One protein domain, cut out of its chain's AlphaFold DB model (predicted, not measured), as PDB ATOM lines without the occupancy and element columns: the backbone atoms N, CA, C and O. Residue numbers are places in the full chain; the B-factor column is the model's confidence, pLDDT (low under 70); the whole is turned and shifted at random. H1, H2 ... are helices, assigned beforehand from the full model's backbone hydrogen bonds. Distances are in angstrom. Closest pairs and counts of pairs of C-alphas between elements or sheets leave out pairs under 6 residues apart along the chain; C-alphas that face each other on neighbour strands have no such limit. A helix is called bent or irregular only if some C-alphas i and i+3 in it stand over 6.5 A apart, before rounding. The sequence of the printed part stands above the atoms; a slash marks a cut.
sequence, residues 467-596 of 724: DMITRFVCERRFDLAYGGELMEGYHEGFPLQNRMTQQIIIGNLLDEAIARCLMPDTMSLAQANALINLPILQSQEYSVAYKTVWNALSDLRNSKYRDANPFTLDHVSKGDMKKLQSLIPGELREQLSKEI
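Overview. This is residues 467 to 596 of the 724 residues of an uncharacterized protein of Aquicella siphonis (UniProt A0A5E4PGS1). The bent helix H2 runs through the middle; H1 packs on one side of its first arm, H2a, and the helical hairpin of H5 and H6 packs on the other side, with H7 on its second arm, H2b. H3 packs on H1, the short H4 packs on H7, and a long stretch without a named element, residues 476 to 493, leads from H1 to H2. The printed part has 130 residues with seven named helices, H1 to H7 in order along the chain, and no named strand: all helix. The whole is compact, with a radius of gyration of the C-alphas of 14.9 A and spans of 39 by 37 by 25 A.

Along the chain. Find C-alpha 467 at (174.026, 84.537, 40.531); H1 runs from there to residue 475. H2, residues 494 to 516, was assigned as one helix by its hydrogen bonds, but it is bent: C-alphas 505 and 508 are 7.7 A apart. Its arms are H2a, residues 494 to 505, 16.4 A from first to last C-alpha, and H2b, residues 508 to 516, 12.2 A. Next come H3, residues 525 to 532, and H4, residues 535 to 538. H5 starts at C-alpha 540, (186.135, 95.469, 45.405), and runs 29.8 A to residue 560. H6 is residues 574 to 582, 12.2 A, and H7, residues 586 to 596, runs 15.4 A to C-alpha 596 at (169.716, 99.132, 49.705).

Arrangement. Start at the hub, H2, which touches four other helices; its arms stand at a steep tilt of 59 degrees. H2a touches H1 with residues 498 to 502 alone, about perpendicular at 78 degrees; the closest C-alphas, of Phe 472 and Arg 499, are 5.9 A apart. H1 touches H3, closest at the C-alphas of Val 473 and Ala 528, 6.3 A. H5 touches H2a with residues 546 to 553 alone, at a steep tilt of 64 degrees, opposite ways; look at the C-alphas of Thr 501 and Trp 550, the closest, 5.8 A. H5 and H6 form a helical hairpin at a shallow tilt of 27 degrees. H2b touches H7, closest at the C-alphas of Leu 509 and Ser 593, 6.0 A. H4 touches H7, closest at the C-alphas of Ile 536 and Leu 592, 6.6 A. H1 and H5 are apart. Every O i to N i+4 pair is within hydrogen-bond range in H1, H2a, H2b, H3, H5, H6 and H7; H4 is too short for such a pair.

Size, cuts and confidence. The C-alphas farthest apart, of Leu 518 and Ser 559, are 40.5 A apart. The printed part has no cut. The links H1 to H2 and H5 to H6 are long. Mean pLDDT of the printed part is 76.0; look for values under 70 in residues 467 to 471, 473 to 496, 519 to 526 and 529.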
ATOM      1  N   ASP A 467     174.880  85.724  40.383       54.25
ATOM      2  CA  ASP A 467     174.026  84.537  40.531       54.25
ATOM      3  C   ASP A 467     173.871  84.059  41.980       54.25
ATOM      4  O   ASP A 467     172.815  83.558  42.346       54.25
ATOM      5  N   MET A 468     174.896  84.190  42.829       59.09
ATOM      6  CA  MET A 468     174.828  83.731  44.226       59.09
ATOM      7  C   MET A 468     174.103  84.732  45.114       59.09
ATOM      8  O   MET A 468     173.347  84.316  45.989       59.09
ATOM      9  N   ILE A 469     174.263  86.036  44.860       63.97
ATOM     10  CA  ILE A 469     173.367  87.029  45.465       63.97
ATOM     11  C   ILE A 469     171.954  86.857  44.893       63.97
ATOM     12  O   ILE A 469     171.001  86.917  45.660       63.97
ATOM     13  N   THR A 470     171.799  86.535  43.601       63.38
ATOM     14  CA  THR A 470     170.491  86.223  42.986       63.38
ATOM     15  C   THR A 470     169.826  85.081  43.713       63.38
ATOM     16  O   THR A 470     168.697  85.235  44.169       63.38
ATOM     17  N   ARG A 471     170.529  83.962  43.883       63.47
ATOM     18  CA  ARG A 471     170.029  82.795  44.607       63.47
ATOM     19  C   ARG A 471     169.721  83.143  46.057       63.47
ATOM     20  O   ARG A 471     168.606  82.885  46.479       63.47
ATOM     21  N   PHE A 472     170.619  83.822  46.775       73.31
ATOM     22  CA  PHE A 472     170.374  84.263  48.155       73.31
ATOM     23  C   PHE A 472     169.109  85.129  48.286       73.31
ATOM     24  O   PHE A 472     168.257  84.871  49.133       73.31
ATOM     25  N   VAL A 473     168.966  86.140  47.427       67.06
ATOM     26  CA  VAL A 473     167.817  87.055  47.414       67.06
ATOM     27  C   VAL A 473     166.536  86.319  47.016       67.06
ATOM     28  O   VAL A 473     165.485  86.563  47.610       67.06
ATOM     29  N   CYS A 474     166.615  85.395  46.054       61.66
ATOM     30  CA  CYS A 474     165.462  84.635  45.584       61.66
ATOM     31  C   CYS A 474     164.988  83.598  46.616       61.66
ATOM     32  O   CYS A 474     163.801  83.553  46.937       61.66
ATOM     33  N   GLU A 475     165.902  82.807  47.183       64.06
ATOM     34  CA  GLU A 475     165.622  81.764  48.185       64.06
ATOM     35  C   GLU A 475     164.951  82.327  49.439       64.06
ATOM     36  O   GLU A 475     164.110  81.671  50.047       64.06
ATOM     37  N   ARG A 476     165.295  83.558  49.831       64.94
ATOM     38  CA  ARG A 476     164.790  84.152  51.070       64.94
ATOM     39  C   ARG A 476     163.326  84.602  50.998       64.94
ATOM     40  O   ARG A 476     162.741  84.870  52.046       64.94
ATOM     41  N   ARG A 477     162.748  84.770  49.800       60.16
ATOM     42  CA  ARG A 477     161.462  85.485  49.643       60.16
ATOM     43  C   ARG A 477     160.488  84.929  48.620       60.16
ATOM     44  O   ARG A 477     159.332  85.334  48.641       60.16
ATOM     45  N   PHE A 478     160.909  84.038  47.734       44.00
ATOM     46  CA  PHE A 478     160.005  83.588  46.685       44.00
ATOM     47  C   PHE A 478     159.235  82.304  46.980       44.00
ATOM     48  O   PHE A 478     158.330  81.994  46.213       44.00
ATOM     49  N   ASP A 479     159.640  81.492  47.963       39.84
ATOM     50  CA  ASP A 479     159.249  80.067  47.992       39.84
ATOM     51  C   ASP A 479     159.450  79.391  46.610       39.84
ATOM     52  O   ASP A 479     158.878  78.351  46.282       39.84
ATOM     53  N   LEU A 480     160.282  80.008  45.752       38.59
ATOM     54  CA  LEU A 480     160.756  79.429  44.521       38.59
ATOM     55  C   LEU A 480     161.741  78.386  45.007       38.59
ATOM     56  O   LEU A 480     162.924  78.668  45.197       38.59
ATOM     57  N   ALA A 481     161.239  77.168  45.167       36.88
ATOM     58  CA  ALA A 481     162.012  75.996  44.838       36.88
ATOM     59  C   ALA A 481     162.517  76.203  43.398       36.88
ATOM     60  O   ALA A 481     161.906  75.772  42.418       36.88
ATOM     61  N   TYR A 482     163.621  76.940  43.238       36.81
ATOM     62  CA  TYR A 482     164.565  76.641  42.176       36.81
ATOM     63  C   TYR A 482     164.802  75.148  42.350       36.81
ATOM     64  O   TYR A 482     165.280  74.770  43.408       36.81
ATOM     65  N   GLY A 483     164.263  74.344  41.425       32.28
ATOM     66  CA  GLY A 483     163.888  72.933  41.594       32.28
ATOM     67  C   GLY A 483     165.039  71.993  41.941       32.28
ATOM     68  O   GLY A 483     165.403  71.129  41.157       32.28
ATOM     69  N   GLY A 484     165.567  72.191  43.131       31.73
ATOM     70  CA  GLY A 484     166.628  71.495  43.806       31.73
ATOM     71  C   GLY A 484     166.535  72.006  45.231       31.73
ATOM     72  O   GLY A 484     167.132  73.022  45.580       31.73
ATOM     73  N   GLU A 485     165.729  71.332  46.053       31.02
ATOM     74  CA  GLU A 485     166.032  71.304  47.478       31.02
ATOM     75  C   GLU A 485     167.541  71.040  47.572       31.02
ATOM     76  O   GLU A 485     168.044  70.116  46.929       31.02
ATOM     77  N   LEU A 486     168.283  71.900  48.277       33.16
ATOM     78  CA  LEU A 486     169.659  71.612  48.675       33.16
ATOM     79  C   LEU A 486     169.582  70.417  49.633       33.16
ATOM     80  O   LEU A 486     169.614  70.580  50.847       33.16
ATOM     81  N   MET A 487     169.384  69.230  49.067       32.28
ATOM     82  CA  MET A 487     169.408  67.971  49.778       32.28
ATOM     83  C   MET A 487     170.872  67.708  50.103       32.28
ATOM     84  O   MET A 487     171.711  67.532  49.216       32.28
ATOM     85  N   GLU A 488     171.142  67.814  51.399       30.25
ATOM     86  CA  GLU A 488     172.251  67.248  52.163       30.25
ATOM     87  C   GLU A 488     173.038  66.200  51.351       30.25
ATOM     88  O   GLU A 488     172.625  65.052  51.211       30.25
ATOM     89  N   GLY A 489     174.162  66.600  50.749       28.00
ATOM     90  CA  GLY A 489     174.923  65.695  49.878       28.00
ATOM     91  C   GLY A 489     176.155  66.315  49.224       28.00
ATOM     92  O   GLY A 489     177.198  65.671  49.146       28.00
ATOM     93  N   TYR A 490     176.096  67.596  48.854       30.39
ATOM     94  CA  TYR A 490     177.310  68.406  48.718       30.39
ATOM     95  C   TYR A 490     177.908  68.592  50.108       30.39
ATOM     96  O   TYR A 490     177.140  68.748  51.056       30.39
ATOM     97  N   HIS A 491     179.240  68.629  50.260       39.41
ATOM     98  CA  HIS A 491     179.830  69.127  51.504       39.41
ATOM     99  C   HIS A 491     179.078  70.400  51.894       39.41
ATOM    100  O   HIS A 491     179.168  71.409  51.193       39.41
ATOM    101  N   GLU A 492     178.343  70.342  53.004       38.50
ATOM    102  CA  GLU A 492     177.423  71.379  53.487       38.50
ATOM    103  C   GLU A 492     178.090  72.747  53.700       38.50
ATOM    104  O   GLU A 492     177.452  73.697  54.125       38.50
ATOM    105  N   GLY A 493     179.391  72.868  53.425       49.44
ATOM    106  CA  GLY A 493     180.119  74.121  53.398       49.44
ATOM    107  C   GLY A 493     179.603  75.046  52.311       49.44
ATOM    108  O   GLY A 493     178.970  76.031  52.632       49.44
ATOM    109  N   PHE A 494     179.857  74.791  51.026       59.44
ATOM    110  CA  PHE A 494     179.919  75.924  50.098       59.44
ATOM    111  C   PHE A 494     178.588  76.682  49.885       59.44
ATOM    112  O   PHE A 494     178.558  77.882  50.155       59.44
ATOM    113  N   PRO A 495     177.468  76.077  49.446       61.91
ATOM    114  CA  PRO A 495     176.228  76.831  49.214       61.91
ATOM    115  C   PRO A 495     175.624  77.426  50.495       61.91
ATOM    116  O   PRO A 495     175.246  78.599  50.511       61.91
ATOM    117  N   LEU A 496     175.585  76.647  51.583       68.19
ATOM    118  CA  LEU A 496     175.044  77.093  52.866       68.19
ATOM    119  C   LEU A 496     175.918  78.193  53.469       68.19
ATOM    120  O   LEU A 496     175.406  79.234  53.855       68.19
ATOM    121  N   GLN A 497     177.237  78.034  53.454       73.38
ATOM    122  CA  GLN A 497     178.169  79.058  53.909       73.38
ATOM    123  C   GLN A 497     178.095  80.324  53.051       73.38
ATOM    124  O   GLN A 497     178.179  81.415  53.603       73.38
ATOM    125  N   ASN A 498     177.837  80.212  51.739       77.44
ATOM    126  CA  ASN A 498     177.604  81.386  50.882       77.44
ATOM    127  C   ASN A 498     176.365  82.131  51.375       77.44
ATOM    128  O   ASN A 498     176.423  83.336  51.620       77.44
ATOM    129  N   ARG A 499     175.268  81.404  51.613       79.75
ATOM    130  CA  ARG A 499     174.034  81.960  52.179       79.75
ATOM    131  C   ARG A 499     174.286  82.620  53.538       79.75
ATOM    132  O   ARG A 499     173.843  83.743  53.757       79.75
ATOM    133  N   MET A 500     175.025  81.962  54.428       84.94
ATOM    134  CA  MET A 500     175.366  82.478  55.757       84.94
ATOM    135  C   MET A 500     176.213  83.754  55.674       84.94
ATOM    136  O   MET A 500     175.912  84.729  56.357       84.94
ATOM    137  N   THR A 501     177.229  83.788  54.810       85.12
ATOM    138  CA  THR A 501     178.077  84.969  54.599       85.12
ATOM    139  C   THR A 501     177.267  86.142  54.050       85.12
ATOM    140  O   THR A 501     177.350  87.241  54.595       85.12
ATOM    141  N   GLN A 502     176.415  85.922  53.041       88.19
ATOM    142  CA  GLN A 502     175.520  86.969  52.522       88.19
ATOM    143  C   GLN A 502     174.533  87.452  53.596       88.19
ATOM    144  O   GLN A 502     174.326  88.654  53.768       88.19
ATOM    145  N   GLN A 503     173.980  86.531  54.389       88.31
ATOM    146  CA  GLN A 503     173.085  86.855  55.498       88.31
ATOM    147  C   GLN A 503     173.769  87.722  56.566       88.31
ATOM    148  O   GLN A 503     173.145  88.646  57.090       88.31
ATOM    149  N   ILE A 504     175.048  87.473  56.863       90.38
ATOM    150  CA  ILE A 504     175.839  88.282  57.801       90.38
ATOM    151  C   ILE A 504     176.074  89.700  57.260       90.38
ATOM    152  O   ILE A 504     176.020  90.658  58.036       90.38
ATOM    153  N   ILE A 505     176.335  89.839  55.954       90.81
ATOM    154  CA  ILE A 505     176.728  91.117  55.340       90.81
ATOM    155  C   ILE A 505     175.513  91.992  55.023       90.81
ATOM    156  O   ILE A 505     175.440  93.127  55.493       90.81
ATOM    157  N   ILE A 506     174.554  91.469  54.254       90.25
ATOM    158  CA  ILE A 506     173.413  92.240  53.729       90.25
ATOM    159  C   ILE A 506     172.056  91.794  54.279       90.25
ATOM    160  O   ILE A 506     171.079  92.525  54.133       90.25
ATOM    161  N   GLY A 507     171.971  90.635  54.942       87.12
ATOM    162  CA  GLY A 507     170.696  90.048  55.368       87.12
ATOM    163  C   GLY A 507     169.846  90.972  56.246       87.12
ATOM    164  O   GLY A 507     168.689  91.229  55.921       87.12
ATOM    165  N   ASN A 508     170.430  91.537  57.305       86.81
ATOM    166  CA  ASN A 508     169.709  92.450  58.203       86.81
ATOM    167  C   ASN A 508     169.319  93.767  57.514       86.81
ATOM    168  O   ASN A 508     168.247  94.303  57.777       86.81
ATOM    169  N   LEU A 509     170.171  94.279  56.618       87.56
ATOM    170  CA  LEU A 509     169.888  95.512  55.878       87.56
ATOM    171  C   LEU A 509     168.682  95.329  54.953       87.56
ATOM    172  O   LEU A 509     167.831  96.212  54.873       87.56
ATOM    173  N   LEU A 510     168.588  94.168  54.297       84.44
ATOM    174  CA  LEU A 510     167.438  93.811  53.473       84.44
ATOM    175  C   LEU A 510     166.164  93.674  54.307       84.44
ATOM    176  O   LEU A 510     165.131  94.202  53.907       84.44
ATOM    177  N   ASP A 511     166.231  93.026  55.472       83.75
ATOM    178  CA  ASP A 511     165.061  92.889  56.348       83.75
ATOM    179  C   ASP A 511     164.554  94.247  56.841       83.75
ATOM    180  O   ASP A 511     163.352  94.506  56.816       83.75
ATOM    181  N   GLU A 512     165.464  95.139  57.242       85.69
ATOM    182  CA  GLU A 512     165.115  96.500  57.654       85.69
ATOM    183  C   GLU A 512     164.508  97.314  56.508       85.69
ATOM    184  O   GLU A 512     163.511  98.010  56.709       85.69
ATOM    185  N   ALA A 513     165.097  97.235  55.313       83.19
ATOM    186  CA  ALA A 513     164.615  97.948  54.138       83.19
ATOM    187  C   ALA A 513     163.212  97.471  53.730       83.19
ATOM    188  O   ALA A 513     162.319  98.290  53.516       83.19
ATOM    189  N   ILE A 514     162.984  96.155  53.719       78.31
ATOM    190  CA  ILE A 514     161.677  95.552  53.420       78.31
ATOM    191  C   ILE A 514     160.636  95.964  54.470       78.31
ATOM    192  O   ILE A 514     159.551  96.422  54.107       78.31
ATOM    193  N   ALA A 515     160.974  95.863  55.762       81.38
ATOM    194  CA  ALA A 515     160.059  96.195  56.853       81.38
ATOM    195  C   ALA A 515     159.659  97.680  56.860       81.38
ATOM    196  O   ALA A 515     158.495  98.006  57.100       81.38
ATOM    197  N   ARG A 516     160.600  98.592  56.575       81.12
ATOM    198  CA  ARG A 516     160.327 100.040  56.519       81.12
ATOM    199  C   ARG A 516     159.503 100.433  55.298       81.12
ATOM    200  O   ARG A 516     158.610 101.270  55.407       81.12
ATOM    201  N   CYS A 517     159.800  99.836  54.149       74.31
ATOM    202  CA  CYS A 517     159.197 100.212  52.876       74.31
ATOM    203  C   CYS A 517     157.889  99.464  52.585       74.31
ATOM    204  O   CYS A 517     157.372  99.583  51.477       74.31
ATOM    205  N   LEU A 518     157.330  98.718  53.552       70.88
ATOM    206  CA  LEU A 518     156.092  97.936  53.392       70.88
ATOM    207  C   LEU A 518     156.070  97.172  52.057       70.88
ATOM    208  O   LEU A 518     155.050  97.145  51.365       70.88
ATOM    209  N   MET A 519     157.227  96.649  51.641       69.62
ATOM    210  CA  MET A 519     157.300  95.894  50.398       69.62
ATOM    211  C   MET A 519     156.473  94.612  50.563       69.62
ATOM    212  O   MET A 519     156.397  94.091  51.678       69.62
ATOM    213  N   PRO A 520     155.849  94.104  49.487       66.44
ATOM    214  CA  PRO A 520     155.206  92.801  49.512       66.44
ATOM    215  C   PRO A 520     156.165  91.740  50.056       66.44
ATOM    216  O   PRO A 520     157.381  91.840  49.872       66.44
ATOM    217  N   ASP A 521     155.613  90.705  50.686       61.91
ATOM    218  CA  ASP A 521     156.410  89.596  51.222       61.91
ATOM    219  C   ASP A 521     157.220  88.871  50.130       61.91
ATOM    220  O   ASP A 521     158.211  88.210  50.445       61.91
ATOM    221  N   THR A 522     156.840  89.044  48.857       61.06
ATOM    222  CA  THR A 522     157.521  88.536  47.665       61.06
ATOM    223  C   THR A 522     158.282  89.656  46.935       61.06
ATOM    224  O   THR A 522     157.738  90.704  46.581       61.06
ATOM    225  N   MET A 523     159.579  89.437  46.696       69.69
ATOM    226  CA  MET A 523     160.383  90.268  45.788       69.69
ATOM    227  C   MET A 523     160.166  89.777  44.354       69.69
ATOM    228  O   MET A 523     159.906  88.602  44.171       69.69
ATOM    229  N   SER A 524     160.268  90.627  43.335       69.00
ATOM    230  CA  SER A 524     160.199  90.221  41.923       69.00
ATOM    231  C   SER A 524     161.590  89.905  41.340       69.00
ATOM    232  O   SER A 524     162.594  90.383  41.865       69.00
ATOM    233  N   LEU A 525     161.699  89.124  40.249       62.62
ATOM    234  CA  LEU A 525     163.012  88.793  39.657       62.62
ATOM    235  C   LEU A 525     163.699  90.061  39.133       62.62
ATOM    236  O   LEU A 525     164.908  90.212  39.256       62.62
ATOM    237  N   ALA A 526     162.917  91.010  38.612       67.00
ATOM    238  CA  ALA A 526     163.417  92.322  38.221       67.00
ATOM    239  C   ALA A 526     163.955  93.110  39.427       67.00
ATOM    240  O   ALA A 526     165.025  93.707  39.334       67.00
ATOM    241  N   GLN A 527     163.251  93.084  40.565       74.75
ATOM    242  CA  GLN A 527     163.699  93.722  41.808       74.75
ATOM    243  C   GLN A 527     164.970  93.075  42.363       74.75
ATOM    244  O   GLN A 527     165.895  93.804  42.723       74.75
ATOM    245  N   ALA A 528     165.044  91.741  42.355       73.75
ATOM    246  CA  ALA A 528     166.245  90.998  42.718       73.75
ATOM    247  C   ALA A 528     167.411  91.380  41.795       73.75
ATOM    248  O   ALA A 528     168.458  91.801  42.274       73.75
ATOM    249  N   ASN A 529     167.207  91.361  40.476       67.94
ATOM    250  CA  ASN A 529     168.234  91.746  39.510       67.94
ATOM    251  C   ASN A 529     168.722  93.186  39.715       67.94
ATOM    252  O   ASN A 529     169.921  93.434  39.634       67.94
ATOM    253  N   ALA A 530     167.841  94.145  39.997       79.12
ATOM    254  CA  ALA A 530     168.285  95.511  40.272       79.12
ATOM    255  C   ALA A 530     169.027  95.648  41.598       79.12
ATOM    256  O   ALA A 530     169.992  96.401  41.657       79.12
ATOM    257  N   LEU A 531     168.612  94.913  42.634       83.06
ATOM    258  CA  LEU A 531     169.336  94.869  43.900       83.06
ATOM    259  C   LEU A 531     170.766  94.375  43.675       83.06
ATOM    260  O   LEU A 531     171.711  94.967  44.174       83.06
ATOM    261  N   ILE A 532     170.933  93.310  42.897       78.25
ATOM    262  CA  ILE A 532     172.231  92.651  42.707       78.25
ATOM    263  C   ILE A 532     173.149  93.448  41.779       78.25
ATOM    264  O   ILE A 532     174.370  93.384  41.897       78.25
ATOM    265  N   ASN A 533     172.558  94.231  40.880       78.56
ATOM    266  CA  ASN A 533     173.280  95.162  40.024       78.56
ATOM    267  C   ASN A 533     173.564  96.512  40.700       78.56
ATOM    268  O   ASN A 533     174.017  97.438  40.028       78.56
ATOM    269  N   LEU A 534     173.327  96.650  42.012       84.38
ATOM    270  CA  LEU A 534     173.806  97.818  42.744       84.38
ATOM    271  C   LEU A 534     175.342  97.885  42.652       84.38
ATOM    272  O   LEU A 534     176.003  96.910  43.022       84.38
ATOM    273  N   PRO A 535     175.933  99.024  42.238       89.00
ATOM    274  CA  PRO A 535     177.384  99.146  42.069       89.00
ATOM    275  C   PRO A 535     178.184  98.764  43.318       89.00
ATOM    276  O   PRO A 535     179.258  98.184  43.211       89.00
ATOM    277  N   ILE A 536     177.634  99.027  44.509       89.62
ATOM    278  CA  ILE A 536     178.274  98.682  45.782       89.62
ATOM    279  C   ILE A 536     178.394  97.168  46.004       89.62
ATOM    280  O   ILE A 536     179.358  96.717  46.610       89.62
ATOM    281  N   LEU A 537     177.458  96.365  45.488       84.56
ATOM    282  CA  LEU A 537     177.576  94.906  45.526       84.56
ATOM    283  C   LEU A 537     178.575  94.406  44.480       84.56
ATOM    284  O   LEU A 537     179.063  93.300  44.594       84.56
ATOM    285  N   GLN A 538     178.926  95.203  43.477       81.56
ATOM    286  CA  GLN A 538     179.944  94.841  42.485       81.56
ATOM    287  C   GLN A 538     181.334  95.379  42.852       81.56
ATOM    288  O   GLN A 538     182.290  95.191  42.100       81.56
ATOM    289  N   SER A 539     181.459  96.051  44.000       85.12
ATOM    290  CA  SER A 539     182.679  96.743  44.390       85.12
ATOM    291  C   SER A 539     183.746  95.790  44.943       85.12
ATOM    292  O   SER A 539     183.462  94.704  45.467       85.12
ATOM    293  N   GLN A 540     185.006  96.218  44.852       81.69
ATOM    294  CA  GLN A 540     186.135  95.469  45.405       81.69
ATOM    295  C   GLN A 540     186.030  95.360  46.930       81.69
ATOM    296  O   GLN A 540     186.320  94.308  47.498       81.69
ATOM    297  N   GLU A 541     185.562  96.416  47.593       87.44
ATOM    298  CA  GLU A 541     185.354  96.475  49.040       87.44
ATOM    299  C   GLU A 541     184.361  95.403  49.499       87.44
ATOM    300  O   GLU A 541     184.616  94.716  50.492       87.44
ATOM    301  N   TYR A 542     183.270  95.200  48.750       88.19
ATOM    302  CA  TYR A 542     182.325  94.121  49.029       88.19
ATOM    303  C   TYR A 542     182.967  92.746  48.871       88.19
ATOM    304  O   TYR A 542     182.824  91.898  49.751       88.19
ATOM    305  N   SER A 543     183.702  92.519  47.776       76.19
ATOM    306  CA  SER A 543     184.409  91.249  47.550       76.19
ATOM    307  C   SER A 543     185.402  90.945  48.678       76.19
ATOM    308  O   SER A 543     185.462  89.810  49.158       76.19
ATOM    309  N   VAL A 544     186.136  91.954  49.155       79.88
ATOM    310  CA  VAL A 544     187.059  91.814  50.288       79.88
ATOM    311  C   VAL A 544     186.298  91.460  51.563       79.88
ATOM    312  O   VAL A 544     186.616  90.449  52.185       79.88
ATOM    313  N   ALA A 545     185.255  92.216  51.919       85.75
ATOM    314  CA  ALA A 545     184.453  91.934  53.110       85.75
ATOM    315  C   ALA A 545     183.823  90.532  53.061       85.75
ATOM    316  O   ALA A 545     183.838  89.806  54.057       85.75
ATOM    317  N   TYR A 546     183.338  90.120  51.887       85.44
ATOM    318  CA  TYR A 546     182.817  88.783  51.638       85.44
ATOM    319  C   TYR A 546     183.847  87.697  51.948       85.44
ATOM    320  O   TYR A 546     183.583  86.815  52.766       85.44
ATOM    321  N   LYS A 547     185.041  87.794  51.347       76.56
ATOM    322  CA  LYS A 547     186.158  86.862  51.581       76.56
ATOM    323  C   LYS A 547     186.534  86.807  53.062       76.56
ATOM    324  O   LYS A 547     186.708  85.724  53.617       76.56
ATOM    325  N   THR A 548     186.630  87.962  53.720       82.44
ATOM    326  CA  THR A 548     187.014  88.044  55.133       82.44
ATOM    327  C   THR A 548     185.989  87.363  56.040       82.44
ATOM    328  O   THR A 548     186.367  86.553  56.888       82.44
ATOM    329  N   VAL A 549     184.694  87.637  55.847       86.06
ATOM    330  CA  VAL A 549     183.616  87.004  56.627       86.06
ATOM    331  C   VAL A 549     183.533  85.507  56.328       86.06
ATOM    332  O   VAL A 549     183.390  84.713  57.255       86.06
ATOM    333  N   TRP A 550     183.669  85.109  55.062       84.94
ATOM    334  CA  TRP A 550     183.696  83.706  54.647       84.94
ATOM    335  C   TRP A 550     184.792  82.904  55.350       84.94
ATOM    336  O   TRP A 550     184.522  81.845  55.926       84.94
ATOM    337  N   ASN A 551     186.028  83.405  55.311       79.69
ATOM    338  CA  ASN A 551     187.174  82.730  55.913       79.69
ATOM    339  C   ASN A 551     186.994  82.625  57.428       79.69
ATOM    340  O   ASN A 551     187.085  81.534  57.981       79.69
ATOM    341  N   ALA A 552     186.601  83.719  58.083       85.69
ATOM    342  CA  ALA A 552     186.344  83.707  59.518       85.69
ATOM    343  C   ALA A 552     185.204  82.750  59.913       85.69
ATOM    344  O   ALA A 552     185.270  82.115  60.965       85.69
ATOM    345  N   LEU A 553     184.169  82.620  59.077       83.81
ATOM    346  CA  LEU A 553     183.089  81.658  59.288       83.81
ATOM    347  C   LEU A 553     183.571  80.210  59.095       83.81
ATOM    348  O   LEU A 553     183.171  79.337  59.867       83.81
ATOM    349  N   SER A 554     184.463  79.966  58.126       81.56
ATOM    350  CA  SER A 554     185.116  78.660  57.914       81.56
ATOM    351  C   SER A 554     185.926  78.253  59.139       81.56
ATOM    352  O   SER A 554     185.782  77.144  59.651       81.56
ATOM    353  N   ASP A 555     186.743  79.178  59.641       81.62
ATOM    354  CA  ASP A 555     187.585  78.958  60.813       81.62
ATOM    355  C   ASP A 555     186.732  78.672  62.045       81.62
ATOM    356  O   ASP A 555     187.016  77.755  62.817       81.62
ATOM    357  N   LEU A 556     185.641  79.421  62.213       85.69
ATOM    358  CA  LEU A 556     184.712  79.237  63.319       85.69
ATOM    359  C   LEU A 556     184.010  77.872  63.252       85.69
ATOM    360  O   LEU A 556     183.935  77.179  64.270       85.69
ATOM    361  N   ARG A 557     183.558  77.455  62.062       84.75
ATOM    362  CA  ARG A 557     183.005  76.113  61.834       84.75
ATOM    363  C   ARG A 557     184.016  75.044  62.234       84.75
ATOM    364  O   ARG A 557     183.714  74.194  63.060       84.75
ATOM    365  N   ASN A 558     185.228  75.129  61.696       79.56
ATOM    366  CA  ASN A 558     186.247  74.095  61.863       79.56
ATOM    367  C   ASN A 558     186.794  74.000  63.294       79.56
ATOM    368  O   ASN A 558     187.199  72.914  63.710       79.56
ATOM    369  N   SER A 559     186.817  75.116  64.030       84.56
ATOM    370  CA  SER A 559     187.391  75.190  65.381       84.56
ATOM    371  C   SER A 559     186.380  74.985  66.507       84.56
ATOM    372  O   SER A 559     186.733  74.398  67.527       84.56
ATOM    373  N   LYS A 560     185.142  75.472  66.354       89.50
ATOM    374  CA  LYS A 560     184.162  75.547  67.453       89.50
ATOM    375  C   LYS A 560     182.868  74.789  67.178       89.50
ATOM    376  O   LYS A 560     182.222  74.347  68.122       89.50
ATOM    377  N   TYR A 561     182.499  74.633  65.910       85.31
ATOM    378  CA  TYR A 561     181.229  74.030  65.498       85.31
ATOM    379  C   TYR A 561     181.430  72.827  64.575       85.31
ATOM    380  O   TYR A 561     180.599  72.563  63.711       85.31
ATOM    381  N   ARG A 562     182.541  72.101  64.753       81.44
ATOM    382  CA  ARG A 562     182.918  70.967  63.898       81.44
ATOM    383  C   ARG A 562     181.843  69.876  63.889       81.44
ATOM    384  O   ARG A 562     181.629  69.260  62.852       81.44
ATOM    385  N   ASP A 563     181.165  69.691  65.018       82.38
ATOM    386  CA  ASP A 563     180.165  68.636  65.209       82.38
ATOM    387  C   ASP A 563     178.744  69.057  64.788       82.38
ATOM    388  O   ASP A 563     177.821  68.248  64.843       82.38
ATOM    389  N   ALA A 564     178.541  70.316  64.374       74.50
ATOM    390  CA  ALA A 564     177.246  70.791  63.891       74.50
ATOM    391  C   ALA A 564     177.061  70.411  62.414       74.50
ATOM    392  O   ALA A 564     177.791  70.887  61.541       74.50
ATOM    393  N   ASN A 565     176.069  69.567  62.149       73.31
ATOM    394  CA  ASN A 565     175.725  69.056  60.827       73.31
ATOM    395  C   ASN A 565     174.181  68.975  60.723       73.31
ATOM    396  O   ASN A 565     173.601  68.133  61.418       73.31
ATOM    397  N   PRO A 566     173.510  69.875  59.968       74.06
ATOM    398  CA  PRO A 566     174.091  70.969  59.182       74.06
ATOM    399  C   PRO A 566     174.550  72.160  60.039       74.06
ATOM    400  O   PRO A 566     173.881  72.580  60.985       74.06
ATOM    401  N   PHE A 567     175.676  72.782  59.673       78.69
ATOM    402  CA  PHE A 567     176.138  74.024  60.307       78.69
ATOM    403  C   PHE A 567     175.383  75.250  59.760       78.69
ATOM    404  O   PHE A 567     175.632  75.698  58.645       78.69
ATOM    405  N   THR A 568     174.484  75.819  60.566       86.06
ATOM    406  CA  THR A 568     173.670  77.016  60.242       86.06
ATOM    407  C   THR A 568     173.988  78.222  61.140       86.06
ATOM    408  O   THR A 568     174.672  78.089  62.157       86.06
ATOM    409  N   LEU A 569     173.461  79.418  60.816       86.12
ATOM    410  CA  LEU A 569     173.673  80.624  61.641       86.12
ATOM    411  C   LEU A 569     173.044  80.530  63.035       86.12
ATOM    412  O   LEU A 569     173.513  81.222  63.933       86.12
ATOM    413  N   ASP A 570     172.053  79.660  63.241       87.38
ATOM    414  CA  ASP A 570     171.428  79.453  64.555       87.38
ATOM    415  C   ASP A 570     172.397  78.825  65.566       87.38
ATOM    416  O   ASP A 570     172.260  79.015  66.775       87.38
ATOM    417  N   HIS A 571     173.428  78.132  65.075       89.31
ATOM    418  CA  HIS A 571     174.506  77.590  65.899       89.31
ATOM    419  C   HIS A 571     175.530  78.663  66.306       89.31
ATOM    420  O   HIS A 571     176.242  78.509  67.303       89.31
ATOM    421  N   VAL A 572     175.626  79.763  65.551       89.56
ATOM    422  CA  VAL A 572     176.625  80.814  65.767       89.56
ATOM    423  C   VAL A 572     176.222  81.665  66.970       89.56
ATOM    424  O   VAL A 572     175.174  82.306  66.994       89.56
ATOM    425  N   SER A 573     177.079  81.706  67.994       95.00
ATOM    426  CA  SER A 573     176.774  82.462  69.212       95.00
ATOM    427  C   SER A 573     176.654  83.963  68.924       95.00
ATOM    428  O   SER A 573     177.300  84.496  68.022       95.00
ATOM    429  N   LYS A 574     175.898  84.700  69.750       95.12
ATOM    430  CA  LYS A 574     175.780  86.168  69.616       95.12
ATOM    431  C   LYS A 574     177.140  86.883  69.636       95.12
ATOM    432  O   LYS A 574     177.294  87.911  68.982       95.12
ATOM    433  N   GLY A 575     178.107  86.366  70.399       96.62
ATOM    434  CA  GLY A 575     179.466  86.912  70.458       96.62
ATOM    435  C   GLY A 575     180.227  86.703  69.150       96.62
ATOM    436  O   GLY A 575     180.812  87.649  68.624       96.62
ATOM    437  N   ASP A 576     180.146  85.500  68.585       95.50
ATOM    438  CA  ASP A 576     180.801  85.179  67.314       95.50
ATOM    439  C   ASP A 576     180.136  85.901  66.137       95.50
ATOM    440  O   ASP A 576     180.828  86.408  65.261       95.50
ATOM    441  N   MET A 577     178.808  86.051  66.156       95.62
ATOM    442  CA  MET A 577     178.078  86.849  65.168       95.62
ATOM    443  C   MET A 577     178.535  88.314  65.179       95.62
ATOM    444  O   MET A 577     178.806  88.883  64.124       95.62
ATOM    445  N   LYS A 578     178.688  88.925  66.367       95.25
ATOM    446  CA  LYS A 578     179.241  90.286  66.489       95.25
ATOM    447  C   LYS A 578     180.666  90.368  65.944       95.25
ATOM    448  O   LYS A 578     180.992  91.342  65.271       95.25
ATOM    449  N   LYS A 579     181.493  89.347  66.200       95.56
ATOM    450  CA  LYS A 579     182.856  89.262  65.661       95.56
ATOM    451  C   LYS A 579     182.837  89.198  64.133       95.56
ATOM    452  O   LYS A 579     183.503  90.011  63.507       95.56
ATOM    453  N   LEU A 580     182.031  88.316  63.540       93.44
ATOM    454  CA  LEU A 580     181.876  88.207  62.086       93.44
ATOM    455  C   LEU A 580     181.385  89.522  61.466       93.44
ATOM    456  O   LEU A 580     181.956  89.996  60.492       93.44
ATOM    457  N   GLN A 581     180.389  90.170  62.072       94.62
ATOM    458  CA  GLN A 581     179.877  91.464  61.611       94.62
ATOM    459  C   GLN A 581     180.893  92.606  61.740       94.62
ATOM    460  O   GLN A 581     180.848  93.542  60.946       94.62
ATOM    461  N   SER A 582     181.802  92.547  62.720       95.56
ATOM    462  CA  SER A 582     182.867  93.546  62.887       95.56
ATOM    463  C   SER A 582     183.952  93.472  61.809       95.56
ATOM    464  O   SER A 582     184.732  94.408  61.677       95.56
ATOM    465  N   LEU A 583     183.983  92.389  61.022       94.94
ATOM    466  CA  LEU A 583     184.882  92.240  59.874       94.94
ATOM    467  C   LEU A 583     184.417  93.040  58.651       94.94
ATOM    468  O   LEU A 583     185.174  93.186  57.696       94.94
ATOM    469  N   ILE A 584     183.178  93.539  58.659       96.00
ATOM    470  CA  ILE A 584     182.633  94.373  57.589       96.00
ATOM    471  C   ILE A 584     183.083  95.817  57.851       96.00
ATOM    472  O   ILE A 584     182.731  96.361  58.904       96.00
ATOM    473  N   PRO A 585     183.815  96.466  56.927       96.38
ATOM    474  CA  PRO A 585     184.215  97.861  57.090       96.38
ATOM    475  C   PRO A 585     183.011  98.773  57.362       96.38
ATOM    476  O   PRO A 585     181.972  98.648  56.709       96.38
ATOM    477  N   GLY A 586     183.152  99.703  58.312       94.75
ATOM    478  CA  GLY A 586     182.068 100.617  58.699       94.75
ATOM    479  C   GLY A 586     181.536 101.434  57.519       94.75
ATOM    480  O   GLY A 586     180.329 101.479  57.302       94.75
ATOM    481  N   GLU A 587     182.441 101.970  56.696       95.00
ATOM    482  CA  GLU A 587     182.109 102.729  55.482       95.00
ATOM    483  C   GLU A 587     181.318 101.887  54.469       95.00
ATOM    484  O   GLU A 587     180.296 102.337  53.951       95.00
ATOM    485  N   LEU A 588     181.729 100.632  54.238       94.31
ATOM    486  CA  LEU A 588     181.007  99.705  53.362       94.31
ATOM    487  C   LEU A 588     179.596  99.433  53.899       94.31
ATOM    488  O   LEU A 588     178.633  99.440  53.136       94.31
ATOM    489  N   ARG A 589     179.451  99.217  55.212       94.50
ATOM    490  CA  ARG A 589     178.142  98.992  55.841       94.50
ATOM    491  C   ARG A 589     177.219 100.206  55.682       94.50
ATOM    492  O   ARG A 589     176.032 100.021  55.409       94.50
ATOM    493  N   GLU A 590     177.738 101.421  55.834       94.38
ATOM    494  CA  GLU A 590     176.969 102.657  55.625       94.38
ATOM    495  C   GLU A 590     176.536 102.822  54.164       94.38
ATOM    496  O   GLU A 590     175.368 103.124  53.898       94.38
ATOM    497  N   GLN A 591     177.438 102.559  53.214       94.81
ATOM    498  CA  GLN A 591     177.132 102.604  51.781       94.81
ATOM    499  C   GLN A 591     176.098 101.543  51.387       94.81
ATOM    500  O   GLN A 591     175.104 101.876  50.745       94.81
ATOM    501  N   LEU A 592     176.262 100.296  51.841       92.56
ATOM    502  CA  LEU A 592     175.283  99.226  51.627       92.56
ATOM    503  C   LEU A 592     173.912  99.602  52.188       92.56
ATOM    504  O   LEU A 592     172.905  99.451  51.502       92.56
ATOM    505  N   SER A 593     173.863 100.135  53.412       93.56
ATOM    506  CA  SER A 593     172.610 100.580  54.030       93.56
ATOM    507  C   SER A 593     171.930 101.676  53.205       93.56
ATOM    508  O   SER A 593     170.720 101.618  52.980       93.56
ATOM    509  N   LYS A 594     172.701 102.652  52.709       94.50
ATOM    510  CA  LYS A 594     172.197 103.737  51.863       94.50
ATOM    511  C   LYS A 594     171.652 103.219  50.528       94.50
ATOM    512  O   LYS A 594     170.520 103.551  50.189       94.50
ATOM    513  N   GLU A 595     172.425 102.426  49.791       93.75
ATOM    514  CA  GLU A 595     172.047 101.940  48.454       93.75
ATOM    515  C   GLU A 595     170.862 100.966  48.516       93.75
ATOM    516  O   GLU A 595     169.908 101.104  47.751       93.75
ATOM    517  N   ILE A 596     170.851 100.043  49.488       91.00
ATOM    518  CA  ILE A 596     169.716  99.132  49.705       91.00
ATOM    519  C   ILE A 596     168.461  99.924  50.101       91.00
ATOM    520  O   ILE A 596     167.368  99.623  49.619       91.00
TER     521      ILE A 596